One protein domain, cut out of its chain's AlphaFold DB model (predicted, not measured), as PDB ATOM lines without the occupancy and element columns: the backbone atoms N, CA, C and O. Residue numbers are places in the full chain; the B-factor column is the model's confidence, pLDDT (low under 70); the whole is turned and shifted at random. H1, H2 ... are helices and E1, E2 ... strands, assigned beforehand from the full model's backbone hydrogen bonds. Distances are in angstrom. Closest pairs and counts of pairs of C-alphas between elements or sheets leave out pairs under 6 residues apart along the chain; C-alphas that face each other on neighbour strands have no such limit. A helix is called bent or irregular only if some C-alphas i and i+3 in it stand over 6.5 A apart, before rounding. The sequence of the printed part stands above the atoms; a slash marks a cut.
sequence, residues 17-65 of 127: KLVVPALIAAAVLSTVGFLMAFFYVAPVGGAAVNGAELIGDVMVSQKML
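Overview. This is residues 17 to 65 of the 127 residues of an uncharacterized protein of Adlercreutzia equolifaciens subsp. celatus (UniProt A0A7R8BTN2). A long, lone helix, H1, sticks out as an arm from a small head, a hairpin of two antiparallel strands, E1 and E2, in which E1 bends sharply, by 149 degrees, at residue 48. Residues 17 to 40, those of H1, stand free, and the arm makes most of the length of a rod that spans 56 by 19 by 9 A. The printed part has 49 residues, with one named helix and two named strands in the order H1, E1, E2 along the chain. The class is mixed, helices and strands, and the whole is extended, with a radius of gyration of the C-alphas of 17.3 A.

Along the chain. Start at C-alpha 17 at (211.829, 207.033, 148.290), where H1 begins; it covers residues 17 to 40, Lys 17 to Tyr 40, and measures 34.8 A from first to last C-alpha. Find its last C-alpha, 40, at (205.431, 235.519, 129.302). H1 is irregular, but only just: C-alphas 17 and 20 are 6.8 A apart. Go on to E1, residues 44 to 55, the longest strand by residues; its first and last C-alphas are 8.3 A apart, with the bend at Ala 48 between them. E2, residues 58 to 63, measures 11.6 A and ends at C-alpha 63 at (213.045, 248.334, 128.603).

Arrangement. Look along H1 first: 19 of its 20 O i to N i+4 pairs are within hydrogen-bond range. A tight link of three residues joins H1 to E1. H1 and E2 are apart, with no C-alpha of the one within 8 A of the other. Look next at E1 and E2, which form a hairpin over a tight link of two residues. They are antiparallel neighbours, with 131 degrees between their N-to-C directions. Before the bend in E1, C-alphas 46 and 63 face each other at 4.6 A, and N 47 and O 63 are within hydrogen-bond range at 2.9 A. After the bend, C-alphas 54 and 59 face each other at 4.7 A, and N 60 and O 53 are within hydrogen-bond range at 2.9 A.

Size, cuts and confidence. The two C-alphas farthest apart are those of Lys 17 and Gly 51, at 56.3 A, while the first and last printed C-alphas, 17 and 65, are 42.7 A apart. The printed part has no cut, and no link between named elements is long. Check the B-factor column for the model's confidence: the mean pLDDT of the printed part is 74.4, that of H1 is 85, and residues 42 to 64 are under 70.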
ATOM      1  N   LYS A  17     212.919 207.356 149.223       84.75
ATOM      2  CA  LYS A  17     211.829 207.033 148.290       84.75
ATOM      3  C   LYS A  17     211.266 208.273 147.591       84.75
ATOM      4  O   LYS A  17     210.696 208.154 146.511       84.75
ATOM      5  N   LEU A  18     211.419 209.452 148.197       87.25
ATOM      6  CA  LEU A  18     210.963 210.723 147.640       87.25
ATOM      7  C   LEU A  18     212.012 211.399 146.752       87.25
ATOM      8  O   LEU A  18     211.667 212.331 146.033       87.25
ATOM      9  N   VAL A  19     213.264 210.933 146.749       86.44
ATOM     10  CA  VAL A  19     214.352 211.568 145.985       86.44
ATOM     11  C   VAL A  19     214.059 211.565 144.488       86.44
ATOM     12  O   VAL A  19     214.156 212.605 143.844       86.44
ATOM     13  N   VAL A  20     213.651 210.421 143.935       87.25
ATOM     14  CA  VAL A  20     213.333 210.286 142.505       87.25
ATOM     15  C   VAL A  20     212.161 211.185 142.085       87.25
ATOM     16  O   VAL A  20     212.343 211.978 141.159       87.25
ATOM     17  N   PRO A  21     210.979 211.142 142.737       89.88
ATOM     18  CA  PRO A  21     209.888 212.034 142.358       89.88
ATOM     19  C   PRO A  21     210.228 213.509 142.596       89.88
ATOM     20  O   PRO A  21     209.831 214.345 141.788       89.88
ATOM     21  N   ALA A  22     211.001 213.846 143.635       88.44
ATOM     22  CA  ALA A  22     211.452 215.217 143.868       88.44
ATOM     23  C   ALA A  22     212.399 215.714 142.766       88.44
ATOM     24  O   ALA A  22     212.250 216.849 142.322       88.44
ATOM     25  N   LEU A  23     213.323 214.877 142.280       87.19
ATOM     26  CA  LEU A  23     214.208 215.209 141.156       87.19
ATOM     27  C   LEU A  23     213.424 215.455 139.866       87.19
ATOM     28  O   LEU A  23     213.672 216.444 139.178       87.19
ATOM     29  N   ILE A  24     212.452 214.591 139.558       90.38
ATOM     30  CA  ILE A  24     211.593 214.758 138.379       90.38
ATOM     31  C   ILE A  24     210.775 216.046 138.505       90.38
ATOM     32  O   ILE A  24     210.761 216.860 137.584       90.38
ATOM     33  N   ALA A  25     210.137 216.268 139.656       90.56
ATOM     34  CA  ALA A  25     209.365 217.479 139.906       90.56
ATOM     35  C   ALA A  25     210.238 218.739 139.812       90.56
ATOM     36  O   ALA A  25     209.835 219.707 139.177       90.56
ATOM     37  N   ALA A  26     211.447 218.721 140.378       85.44
ATOM     38  CA  ALA A  26     212.397 219.824 140.282       85.44
ATOM     39  C   ALA A  26     212.808 220.102 138.827       85.44
ATOM     40  O   ALA A  26     212.833 221.262 138.414       85.44
ATOM     41  N   ALA A  27     213.069 219.065 138.026       86.88
ATOM     42  CA  ALA A  27     213.396 219.217 136.608       86.88
ATOM     43  C   ALA A  27     212.223 219.809 135.806       86.88
ATOM     44  O   ALA A  27     212.406 220.737 135.016       86.88
ATOM     45  N   VAL A  28     210.998 219.335 136.045       90.31
ATOM     46  CA  VAL A  28     209.796 219.852 135.370       90.31
ATOM     47  C   VAL A  28     209.494 221.290 135.800       90.31
ATOM     48  O   VAL A  28     209.282 222.156 134.957       90.31
ATOM     49  N   LEU A  29     209.513 221.587 137.099       87.38
ATOM     50  CA  LEU A  29     209.199 222.926 137.604       87.38
ATOM     51  C   LEU A  29     210.245 223.965 137.186       87.38
ATOM     52  O   LEU A  29     209.873 225.083 136.841       87.38
ATOM     53  N   SER A  30     211.534 223.609 137.174       82.69
ATOM     54  CA  SER A  30     212.597 224.519 136.723       82.69
ATOM     55  C   SER A  30     212.515 224.806 135.222       82.69
ATOM     56  O   SER A  30     212.627 225.965 134.822       82.69
ATOM     57  N   THR A  31     212.248 223.793 134.393       84.50
ATOM     58  CA  THR A  31     212.070 223.982 132.942       84.50
ATOM     59  C   THR A  31     210.821 224.797 132.618       84.50
ATOM     60  O   THR A  31     210.902 225.754 131.849       84.50
ATOM     61  N   VAL A  32     209.682 224.501 133.249       86.56
ATOM     62  CA  VAL A  32     208.452 225.294 133.082       86.56
ATOM     63  C   VAL A  32     208.655 226.727 133.573       86.56
ATOM     64  O   VAL A  32     208.279 227.665 132.872       86.56
ATOM     65  N   GLY A  33     209.288 226.917 134.733       82.56
ATOM     66  CA  GLY A  33     209.596 228.242 135.271       82.56
ATOM     67  C   GLY A  33     210.470 229.065 134.324       82.56
ATOM     68  O   GLY A  33     210.173 230.235 134.083       82.56
ATOM     69  N   PHE A  34     211.486 228.443 133.718       81.19
ATOM     70  CA  PHE A  34     212.324 229.081 132.706       81.19
ATOM     71  C   PHE A  34     211.521 229.495 131.466       81.19
ATOM     72  O   PHE A  34     211.602 230.647 131.043       81.19
ATOM     73  N   LEU A  35     210.703 228.596 130.908       83.69
ATOM     74  CA  LEU A  35     209.876 228.899 129.735       83.69
ATOM     75  C   LEU A  35     208.875 230.023 130.030       83.69
ATOM     76  O   LEU A  35     208.713 230.933 129.222       83.69
ATOM     77  N   MET A  36     208.242 230.006 131.204       80.62
ATOM     78  CA  MET A  36     207.306 231.054 131.612       80.62
ATOM     79  C   MET A  36     208.012 232.407 131.768       80.62
ATOM     80  O   MET A  36     207.543 233.407 131.225       80.62
ATOM     81  N   ALA A  37     209.171 232.439 132.432       76.50
ATOM     82  CA  ALA A  37     209.975 233.653 132.562       76.50
ATOM     83  C   ALA A  37     210.443 234.181 131.194       76.50
ATOM     84  O   ALA A  37     210.456 235.390 130.959       76.50
ATOM     85  N   PHE A  38     210.789 233.289 130.265       75.44
ATOM     86  CA  PHE A  38     211.291 233.685 128.956       75.44
ATOM     87  C   PHE A  38     210.182 234.125 127.986       75.44
ATOM     88  O   PHE A  38     210.378 235.086 127.244       75.44
ATOM     89  N   PHE A  39     209.020 233.472 127.980       79.00
ATOM     90  CA  PHE A  39     207.965 233.749 126.996       79.00
ATOM     91  C   PHE A  39     206.875 234.707 127.483       79.00
ATOM     92  O   PHE A  39     206.319 235.427 126.657       79.00
ATOM     93  N   TYR A  40     206.582 234.761 128.787       76.12
ATOM     94  CA  TYR A  40     205.431 235.519 129.302       76.12
ATOM     95  C   TYR A  40     205.795 236.816 130.026       76.12
ATOM     96  O   TYR A  40     204.954 237.709 130.126       76.12
ATOM     97  N   VAL A  41     207.025 236.963 130.526       70.06
ATOM     98  CA  VAL A  41     207.436 238.208 131.186       70.06
ATOM     99  C   VAL A  41     207.700 239.271 130.125       70.06
ATOM    100  O   VAL A  41     208.677 239.200 129.370       70.06
ATOM    101  N   ALA A  42     206.806 240.261 130.069       64.75
ATOM    102  CA  ALA A  42     206.971 241.435 129.225       64.75
ATOM    103  C   ALA A  42     208.277 242.164 129.597       64.75
ATOM    104  O   ALA A  42     208.613 242.247 130.782       64.75
ATOM    105  N   PRO A  43     209.028 242.706 128.622       66.81
ATOM    106  CA  PRO A  43     210.321 243.335 128.868       66.81
ATOM    107  C   PRO A  43     210.170 244.757 129.440       66.81
ATOM    108  O   PRO A  43     210.703 245.722 128.893       66.81
ATOM    109  N   VAL A  44     209.434 244.889 130.541       59.81
ATOM    110  CA  VAL A  44     209.113 246.150 131.217       59.81
ATOM    111  C   VAL A  44     209.829 246.213 132.570       59.81
ATOM    112  O   VAL A  44     209.936 245.201 133.259       59.81
ATOM    113  N   GLY A  45     210.354 247.387 132.947       63.25
ATOM    114  CA  GLY A  45     211.048 247.583 134.235       63.25
ATOM    115  C   GLY A  45     212.576 247.421 134.199       63.25
ATOM    116  O   GLY A  45     213.180 247.021 135.194       63.25
ATOM    117  N   GLY A  46     213.205 247.711 133.055       64.50
ATOM    118  CA  GLY A  46     214.661 247.649 132.884       64.50
ATOM    119  C   GLY A  46     215.360 249.000 132.725       64.50
ATOM    120  O   GLY A  46     215.021 249.976 133.393       64.50
ATOM    121  N   ALA A  47     216.363 249.057 131.849       60.47
ATOM    122  CA  ALA A  47     217.152 250.261 131.603       60.47
ATOM    123  C   ALA A  47     216.295 251.378 130.984       60.47
ATOM    124  O   ALA A  47     215.424 251.111 130.152       60.47
ATOM    125  N   ALA A  48     216.552 252.626 131.388       60.88
ATOM    126  CA  ALA A  48     215.889 253.791 130.813       60.88
ATOM    127  C   ALA A  48     216.209 253.891 129.315       60.88
ATOM    128  O   ALA A  48     217.375 253.850 128.918       60.88
ATOM    129  N   VAL A  49     215.174 254.004 128.488       62.88
ATOM    130  CA  VAL A  49     215.314 254.227 127.046       62.88
ATOM    131  C   VAL A  49     215.302 255.726 126.749       62.88
ATOM    132  O   VAL A  49     214.610 256.499 127.411       62.88
ATOM    133  N   ASN A  50     216.090 256.150 125.755       59.56
ATOM    134  CA  ASN A  50     216.120 257.534 125.268       59.56
ATOM    135  C   ASN A  50     214.849 257.830 124.446       59.56
ATOM    136  O   ASN A  50     214.904 257.950 123.224       59.56
ATOM    137  N   GLY A  51     213.699 257.890 125.121       65.56
ATOM    138  CA  GLY A  51     212.373 258.089 124.529       65.56
ATOM    139  C   GLY A  51     211.346 257.066 125.023       65.56
ATOM    140  O   GLY A  51     211.702 256.050 125.610       65.56
ATOM    141  N   ALA A  52     210.059 257.341 124.797       62.19
ATOM    142  CA  ALA A  52     208.990 256.388 125.082       62.19
ATOM    143  C   ALA A  52     208.910 255.353 123.949       62.19
ATOM    144  O   ALA A  52     208.576 255.698 122.816       62.19
ATOM    145  N   GLU A  53     209.242 254.096 124.243       65.56
ATOM    146  CA  GLU A  53     209.159 252.993 123.280       65.56
ATOM    147  C   GLU A  53     207.805 252.280 123.452       65.56
ATOM    148  O   GLU A  53     207.361 252.031 124.576       65.56
ATOM    149  N   LEU A  54     207.118 251.979 122.346       67.12
ATOM    150  CA  LEU A  54     205.837 251.261 122.364       67.12
ATOM    151  C   LEU A  54     206.088 249.752 122.482       67.12
ATOM    152  O   LEU A  54     206.619 249.133 121.560       67.12
ATOM    153  N   ILE A  55     205.678 249.154 123.604       66.50
ATOM    154  CA  ILE A  55     205.739 247.705 123.843       66.50
ATOM    155  C   ILE A  55     204.315 247.222 124.124       66.50
ATOM    156  O   ILE A  55     203.772 247.494 125.190       66.50
ATOM    157  N   GLY A  56     203.704 246.515 123.165       66.06
ATOM    158  CA  GLY A  56     202.376 245.907 123.333       66.06
ATOM    159  C   GLY A  56     201.286 246.901 123.756       66.06
ATOM    160  O   GLY A  56     200.614 246.657 124.751       66.06
ATOM    161  N   ASP A  57     201.149 248.016 123.030       66.19
ATOM    162  CA  ASP A  57     200.178 249.108 123.266       66.19
ATOM    163  C   ASP A  57     200.447 250.044 124.465       66.19
ATOM    164  O   ASP A  57     199.709 251.004 124.679       66.19
ATOM    165  N   VAL A  58     201.536 249.847 125.217       63.62
ATOM    166  CA  VAL A  58     201.910 250.731 126.335       63.62
ATOM    167  C   VAL A  58     203.202 251.481 126.013       63.62
ATOM    168  O   VAL A  58     204.190 250.887 125.579       63.62
ATOM    169  N   MET A  59     203.204 252.799 126.240       67.06
ATOM    170  CA  MET A  59     204.423 253.611 126.200       67.06
ATOM    171  C   MET A  59     205.259 253.345 127.450       67.06
ATOM    172  O   MET A  59     204.832 253.654 128.565       67.06
ATOM    173  N   VAL A  60     206.454 252.787 127.267       64.81
ATOM    174  CA  VAL A  60     207.338 252.403 128.367       64.81
ATOM    175  C   VAL A  60     208.678 253.125 128.223       64.81
ATOM    176  O   VAL A  60     209.350 253.022 127.200       64.81
ATOM    177  N   SER A  61     209.084 253.845 129.274       63.56
ATOM    178  CA  SER A  61     210.381 254.546 129.345       63.56
ATOM    179  C   SER A  61     211.520 253.665 129.879       63.56
ATOM    180  O   SER A  61     212.648 254.132 130.014       63.56
ATOM    181  N   GLN A  62     211.242 252.399 130.213       63.50
ATOM    182  CA  GLN A  62     212.200 251.429 130.754       63.50
ATOM    183  C   GLN A  62     212.053 250.039 130.115       63.50
ATOM    184  O   GLN A  62     211.099 249.314 130.408       63.50
ATOM    185  N   LYS A  63     213.037 249.625 129.311       62.12
ATOM    186  CA  LYS A  63     213.045 248.334 128.603       62.12
ATOM    187  C   LYS A  63     213.983 247.345 129.285       62.12
ATOM    188  O   LYS A  63     215.140 247.667 129.555       62.12
ATOM    189  N   MET A  64     213.508 246.130 129.562       68.25
ATOM    190  CA  MET A  64     214.405 245.055 130.001       68.25
ATOM    191  C   MET A  64     215.356 244.672 128.873       68.25
ATOM    192  O   MET A  64     214.931 244.273 127.788       68.25
ATOM    193  N   LEU A  65     216.653 244.766 129.166       71.38
ATOM    194  CA  LEU A  65     217.710 244.257 128.303       71.38
ATOM    195  C   LEU A  65     217.726 242.725 128.349       71.38
ATOM    196  O   LEU A  65     217.301 242.113 129.331       71.38
TER     197      LEU A  65